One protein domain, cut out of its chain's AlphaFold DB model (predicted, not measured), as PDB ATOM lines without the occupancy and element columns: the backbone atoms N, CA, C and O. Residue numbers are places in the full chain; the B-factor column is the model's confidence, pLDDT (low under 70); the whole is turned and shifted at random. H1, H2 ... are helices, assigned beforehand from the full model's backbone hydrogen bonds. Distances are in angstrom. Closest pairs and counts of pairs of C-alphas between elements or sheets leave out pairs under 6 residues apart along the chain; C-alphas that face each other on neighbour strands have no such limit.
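This is residues 2 to 55 of the 146 residues of the protein "Transcriptional activator MetR" of Vibrio ponticus (UniProt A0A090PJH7). What is the picture? Little regular structure: the longest helix, H1, sits at one end, and an open link leads to short H2, past which unnamed residues 32 to 55 loop. Residues 9 to 15 and 20 to 25 stick out. What is the make-up? The printed part has 54 residues with two named helices, H1 then H2, and no named strand; the class is all helix, with 15 residues in named elements. How large is it? It is loose, with a radius of gyration of the C-alphas of 13.1 A and spans of 34 by 24 by 19 A.

Where is H1? Residues 2 to 10, 12.5 A long, from C-alpha 2 at (-8.350, 13.822, 25.889). Where is H2? Residues 26 to 31, ending with C-alpha 31 at (18.104, 15.089, 15.585).

How do they stand? H1 and H2 are apart. Are their backbones complete? In both, every O i to N i+4 pair is within hydrogen-bond range.

Which link is long? H1 to H2, 15 residues; the printed part has no cut. Where is confidence low? Residues 21 to 23 are under 70.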
ATOM      1  N   PRO A   2      -7.667  15.115  26.034       76.94
ATOM      2  CA  PRO A   2      -8.350  13.822  25.889       76.94
ATOM      3  C   PRO A   2      -7.467  12.716  25.294       76.94
ATOM      4  O   PRO A   2      -7.397  11.638  25.871       76.94
ATOM      5  N   ALA A   3      -6.709  13.024  24.235       84.81
ATOM      6  CA  ALA A   3      -5.816  12.065  23.579       84.81
ATOM      7  C   ALA A   3      -4.708  11.534  24.508       84.81
ATOM      8  O   ALA A   3      -4.445  10.338  24.533       84.81
ATOM      9  N   LEU A   4      -4.100  12.397  25.335       87.00
ATOM     10  CA  LEU A   4      -3.088  11.960  26.308       87.00
ATOM     11  C   LEU A   4      -3.683  11.042  27.377       87.00
ATOM     12  O   LEU A   4      -3.043  10.082  27.795       87.00
ATOM     13  N   LYS A   5      -4.912  11.335  27.816       86.62
ATOM     14  CA  LYS A   5      -5.605  10.515  28.812       86.62
ATOM     15  C   LYS A   5      -5.911   9.125  28.258       86.62
ATOM     16  O   LYS A   5      -5.710   8.145  28.962       86.62
ATOM     17  N   GLU A   6      -6.376   9.045  27.015       90.81
ATOM     18  CA  GLU A   6      -6.592   7.769  26.330       90.81
ATOM     19  C   GLU A   6      -5.273   7.005  26.159       90.81
ATOM     20  O   GLU A   6      -5.185   5.848  26.562       90.81
ATOM     21  N   TYR A   7      -4.216   7.682  25.700       91.06
ATOM     22  CA  TYR A   7      -2.889   7.088  25.541       91.06
ATOM     23  C   TYR A   7      -2.338   6.501  26.848       91.06
ATOM     24  O   TYR A   7      -1.877   5.363  26.857       91.06
ATOM     25  N   GLN A   8      -2.438   7.228  27.967       92.00
ATOM     26  CA  GLN A   8      -1.998   6.748  29.284       92.00
ATOM     27  C   GLN A   8      -2.808   5.546  29.790       92.00
ATOM     28  O   GLN A   8      -2.268   4.700  30.499       92.00
ATOM     29  N   VAL A   9      -4.097   5.452  29.442       93.31
ATOM     30  CA  VAL A   9      -4.931   4.289  29.787       93.31
ATOM     31  C   VAL A   9      -4.536   3.072  28.952       93.31
ATOM     32  O   VAL A   9      -4.448   1.969  29.488       93.31
ATOM     33  N   THR A  10      -4.283   3.261  27.655       96.25
ATOM     34  CA  THR A  10      -3.872   2.179  26.751       96.25
ATOM     35  C   THR A  10      -2.440   1.708  27.025       96.25
ATOM     36  O   THR A  10      -2.167   0.513  26.933       96.25
ATOM     37  N   TRP A  11      -1.540   2.621  27.406       95.06
ATOM     38  CA  TRP A  11      -0.107   2.370  27.605       95.06
ATOM     39  C   TRP A  11       0.383   2.883  28.973       95.06
ATOM     40  O   TRP A  11       1.161   3.836  29.045       95.06
ATOM     41  N   PRO A  12      -0.023   2.247  30.086       93.94
ATOM     42  CA  PRO A  12       0.212   2.770  31.437       93.94
ATOM     43  C   PRO A  12       1.682   2.760  31.877       93.94
ATOM     44  O   PRO A  12       2.039   3.428  32.841       93.94
ATOM     45  N   SER A  13       2.535   1.992  31.198       95.38
ATOM     46  CA  SER A  13       3.975   1.930  31.468       95.38
ATOM     47  C   SER A  13       4.786   2.989  30.717       95.38
ATOM     48  O   SER A  13       6.001   3.030  30.887       95.38
ATOM     49  N   VAL A  14       4.157   3.795  29.855       92.56
ATOM     50  CA  VAL A  14       4.843   4.847  29.095       92.56
ATOM     51  C   VAL A  14       4.794   6.157  29.878       92.56
ATOM     52  O   VAL A  14       3.719   6.663  30.203       92.56
ATOM     53  N   THR A  15       5.967   6.722  30.159       90.06
ATOM     54  CA  THR A  15       6.105   8.071  30.720       90.06
ATOM     55  C   THR A  15       6.063   9.096  29.593       90.06
ATOM     56  O   THR A  15       6.665   8.893  28.544       90.06
ATOM     57  N   LEU A  16       5.332  10.191  29.805       89.31
ATOM     58  CA  LEU A  16       5.246  11.302  28.862       89.31
ATOM     59  C   LEU A  16       5.885  12.537  29.484       89.31
ATOM     60  O   LEU A  16       5.372  13.045  30.482       89.31
ATOM     61  N   ASP A  17       6.942  13.033  28.851       89.69
ATOM     62  CA  ASP A  17       7.612  14.277  29.211       89.69
ATOM     63  C   ASP A  17       7.448  15.304  28.084       89.69
ATOM     64  O   ASP A  17       7.508  14.976  26.899       89.69
ATOM     65  N   PHE A  18       7.199  16.561  28.456       87.75
ATOM     66  CA  PHE A  18       6.967  17.651  27.509       87.75
ATOM     67  C   PHE A  18       8.069  18.694  27.630       87.75
ATOM     68  O   PHE A  18       8.154  19.412  28.628       87.75
ATOM     69  N   SER A  19       8.866  18.828  26.574       83.81
ATOM     70  CA  SER A  19       9.882  19.873  26.470       83.81
ATOM     71  C   SER A  19       9.280  21.129  25.846       83.81
ATOM     72  O   SER A  19       8.771  21.113  24.725       83.81
ATOM     73  N   SER A  20       9.324  22.240  26.582       73.56
ATOM     74  CA  SER A  20       8.898  23.555  26.096       73.56
ATOM     75  C   SER A  20       9.761  24.652  26.717       73.56
ATOM     76  O   SER A  20      10.276  24.491  27.821       73.56
ATOM     77  N   GLY A  21       9.944  25.770  26.013       67.50
ATOM     78  CA  GLY A  21      10.739  26.879  26.531       67.50
ATOM     79  C   GLY A  21      11.109  27.919  25.484       67.50
ATOM     80  O   GLY A  21      11.116  27.658  24.279       67.50
ATOM     81  N   PHE A  22      11.434  29.119  25.961       59.12
ATOM     82  CA  PHE A  22      11.961  30.191  25.126       59.12
ATOM     83  C   PHE A  22      13.332  29.790  24.571       59.12
ATOM     84  O   PHE A  22      14.214  29.389  25.326       59.12
ATOM     85  N   GLY A  23      13.521  29.906  23.255       66.31
ATOM     86  CA  GLY A  23      14.779  29.536  22.598       66.31
ATOM     87  C   GLY A  23      14.999  28.030  22.425       66.31
ATOM     88  O   GLY A  23      16.054  27.639  21.939       66.31
ATOM     89  N   PHE A  24      14.019  27.190  22.777       77.69
ATOM     90  CA  PHE A  24      14.073  25.764  22.479       77.69
ATOM     91  C   PHE A  24      13.996  25.532  20.965       77.69
ATOM     92  O   PHE A  24      13.058  25.991  20.299       77.69
ATOM     93  N   GLU A  25      14.980  24.819  20.418       84.38
ATOM     94  CA  GLU A  25      15.020  24.448  19.006       84.38
ATOM     95  C   GLU A  25      14.619  22.972  18.843       84.38
ATOM     96  O   GLU A  25      15.441  22.080  19.055       84.38
ATOM     97  N   PRO A  26      13.362  22.685  18.455       87.38
ATOM     98  CA  PRO A  26      12.839  21.322  18.493       87.38
ATOM     99  C   PRO A  26      13.474  20.403  17.444       87.38
ATOM    100  O   PRO A  26      13.644  19.217  17.698       87.38
ATOM    101  N   LEU A  27      13.853  20.930  16.272       88.81
ATOM    102  CA  LEU A  27      14.471  20.117  15.219       88.81
ATOM    103  C   LEU A  27      15.881  19.632  15.604       88.81
ATOM    104  O   LEU A  27      16.120  18.433  15.500       88.81
ATOM    105  N   PRO A  28      16.805  20.489  16.088       89.75
ATOM    106  CA  PRO A  28      18.067  20.021  16.658       89.75
ATOM    107  C   PRO A  28      17.901  18.986  17.778       89.75
ATOM    108  O   PRO A  28      18.611  17.985  17.763       89.75
ATOM    109  N   ALA A  29      16.952  19.189  18.698       91.62
ATOM    110  CA  ALA A  29      16.696  18.264  19.807       91.62
ATOM    111  C   ALA A  29      16.148  16.900  19.337       91.62
ATOM    112  O   ALA A  29      16.509  15.856  19.874       91.62
ATOM    113  N   LEU A  30      15.322  16.885  18.285       92.56
ATOM    114  CA  LEU A  30      14.891  15.649  17.623       92.56
ATOM    115  C   LEU A  30      16.078  14.924  16.973       92.56
ATOM    116  O   LEU A  30      16.238  13.718  17.124       92.56
ATOM    117  N   MET A  31      16.943  15.663  16.275       90.88
ATOM    118  CA  MET A  31      18.104  15.089  15.585       90.88
ATOM    119  C   MET A  31      19.180  14.559  16.546       90.88
ATOM    120  O   MET A  31      19.913  13.641  16.181       90.88
ATOM    121  N   SER A  32      19.298  15.122  17.752       92.69
ATOM    122  CA  SER A  32      20.226  14.647  18.786       92.69
ATOM    123  C   SER A  32      19.688  13.466  19.602       92.69
ATOM    124  O   SER A  32      20.446  12.885  20.379       92.69
ATOM    125  N   GLY A  33      18.409  13.106  19.433       91.88
ATOM    126  CA  GLY A  33      17.733  12.082  20.233       91.88
ATOM    127  C   GLY A  33      17.313  12.554  21.629       91.88
ATOM    128  O   GLY A  33      17.027  11.725  22.485       91.88
ATOM    129  N   GLU A  34      17.294  13.867  21.879       92.81
ATOM    130  CA  GLU A  34      16.725  14.445  23.106       92.81
ATOM    131  C   GLU A  34      15.188  14.414  23.082       92.81
ATOM    132  O   GLU A  34      14.551  14.317  24.129       92.81
ATOM    133  N   LEU A  35      14.593  14.481  21.888       94.19
ATOM    134  CA  LEU A  35      13.162  14.286  21.668       94.19
ATOM    135  C   LEU A  35      12.901  13.051  20.817       94.19
ATOM    136  O   LEU A  35      13.590  12.827  19.824       94.19
ATOM    137  N   ASP A  36      11.815  12.346  21.128       92.56
ATOM    138  CA  ASP A  36      11.290  11.272  20.279       92.56
ATOM    139  C   ASP A  36      10.341  11.797  19.187       92.56
ATOM    140  O   ASP A  36      10.234  11.217  18.106       92.56
ATOM    141  N   LEU A  37       9.624  12.893  19.463       92.50
ATOM    142  CA  LEU A  37       8.600  13.458  18.583       92.50
ATOM    143  C   LEU A  37       8.539  14.984  18.704       92.50
ATOM    144  O   LEU A  37       8.650  15.548  19.791       92.50
ATOM    145  N   VAL A  38       8.269  15.648  17.579       91.44
ATOM    146  CA  VAL A  38       7.974  17.083  17.512       91.44
ATOM    147  C   VAL A  38       6.616  17.289  16.851       91.44
ATOM    148  O   VAL A  38       6.383  16.809  15.746       91.44
ATOM    149  N   ILE A  39       5.739  18.059  17.498       89.31
ATOM    150  CA  ILE A  39       4.499  18.560  16.893       89.31
ATOM    151  C   ILE A  39       4.747  20.007  16.467       89.31
ATOM    152  O   ILE A  39       5.001  20.869  17.309       89.31
ATOM    153  N   THR A  40       4.713  20.282  15.162       86.88
ATOM    154  CA  THR A  40       5.011  21.617  14.632       86.88
ATOM    155  C   THR A  40       4.272  21.912  13.329       86.88
ATOM    156  O   THR A  40       4.051  21.010  12.527       86.88
ATOM    157  N   SER A  41       3.928  23.184  13.105       83.62
ATOM    158  CA  SER A  41       3.535  23.705  11.787       83.62
ATOM    159  C   SER A  41       4.734  24.203  10.964       83.62
ATOM    160  O   SER A  41       4.611  24.461   9.770       83.62
ATOM    161  N   ASP A  42       5.920  24.317  11.576       81.50
ATOM    162  CA  ASP A  42       7.148  24.814  10.949       81.50
ATOM    163  C   ASP A  42       7.865  23.687  10.190       81.50
ATOM    164  O   ASP A  42       8.871  23.137  10.645       81.50
ATOM    165  N   ILE A  43       7.315  23.312   9.033       81.81
ATOM    166  CA  ILE A  43       7.885  22.261   8.182       81.81
ATOM    167  C   ILE A  43       9.100  22.813   7.430       81.81
ATOM    168  O   ILE A  43       9.001  23.756   6.642       81.81
ATOM    169  N   GLN A  44      10.255  22.183   7.644       80.25
ATOM    170  CA  GLN A  44      11.495  22.455   6.920       80.25
ATOM    171  C   GLN A  44      11.952  21.169   6.244       80.25
ATOM    172  O   GLN A  44      12.238  20.187   6.926       80.25
ATOM    173  N   ALA A  45      12.038  21.174   4.913       78.38
ATOM    174  CA  ALA A  45      12.477  20.005   4.159       78.38
ATOM    175  C   ALA A  45      13.900  19.601   4.578       78.38
ATOM    176  O   ALA A  45      14.851  20.365   4.395       78.38
ATOM    177  N   ARG A  46      14.034  18.403   5.154       81.44
ATOM    178  CA  ARG A  46      15.299  17.793   5.581       81.44
ATOM    179  C   ARG A  46      15.230  16.300   5.295       81.44
ATOM    180  O   ARG A  46      14.219  15.674   5.585       81.44
ATOM    181  N   SER A  47      16.290  15.734   4.730       84.31
ATOM    182  CA  SER A  47      16.364  14.301   4.410       84.31
ATOM    183  C   SER A  47      16.323  13.399   5.646       84.31
ATOM    184  O   SER A  47      15.945  12.237   5.553       84.31
ATOM    185  N   GLU A  48      16.721  13.935   6.793       89.00
ATOM    186  CA  GLU A  48      16.909  13.223   8.053       89.00
ATOM    187  C   GLU A  48      15.653  13.224   8.936       89.00
ATOM    188  O   GLU A  48      15.649  12.585   9.984       89.00
ATOM    189  N   VAL A  49      14.596  13.947   8.539       92.00
ATOM    190  CA  VAL A  49      13.378  14.118   9.341       92.00
ATOM    191  C   VAL A  49      12.154  13.720   8.523       92.00
ATOM    192  O   VAL A  49      11.868  14.312   7.483       92.00
ATOM    193  N   HIS A  50      11.407  12.732   9.020       92.19
ATOM    194  CA  HIS A  50      10.088  12.385   8.490       92.19
ATOM    195  C   HIS A  50       9.031  13.338   9.052       92.19
ATOM    196  O   HIS A  50       8.954  13.530  10.264       92.19
ATOM    197  N   PHE A  51       8.202  13.903   8.177       92.62
ATOM    198  CA  PHE A  51       7.051  14.718   8.562       92.62
ATOM    199  C   PHE A  51       5.769  13.972   8.206       92.62
ATOM    200  O   PHE A  51       5.533  13.669   7.038       92.62
ATOM    201  N   GLU A  52       4.933  13.722   9.212       93.69
ATOM    202  CA  GLU A  52       3.615  13.113   9.042       93.69
ATOM    203  C   GLU A  52       2.525  14.177   9.256       93.69
ATOM    204  O   GLU A  52       2.486  14.786  10.331       93.69
ATOM    205  N   PRO A  53       1.642  14.438   8.276       91.88
ATOM    206  CA  PRO A  53       0.514  15.346   8.466       91.88
ATOM    207  C   PRO A  53      -0.455  14.820   9.536       91.88
ATOM    208  O   PRO A  53      -0.941  13.698   9.432       91.88
ATOM    209  N   LEU A  54      -0.773  15.636  10.550       91.38
ATOM    210  CA  LEU A  54      -1.751  15.269  11.585       91.38
ATOM    211  C   LEU A  54      -3.154  15.808  11.285       91.38
ATOM    212  O   LEU A  54      -4.129  15.062  11.326       91.38
ATOM    213  N   PHE A  55      -3.264  17.113  11.039       90.19
ATOM    214  CA  PHE A  55      -4.513  17.810  10.737       90.19
ATOM    215  C   PHE A  55      -4.219  19.214  10.200       90.19
ATOM    216  O   PHE A  55      -3.158  19.779  10.472       90.19
TER     217      PHE A  55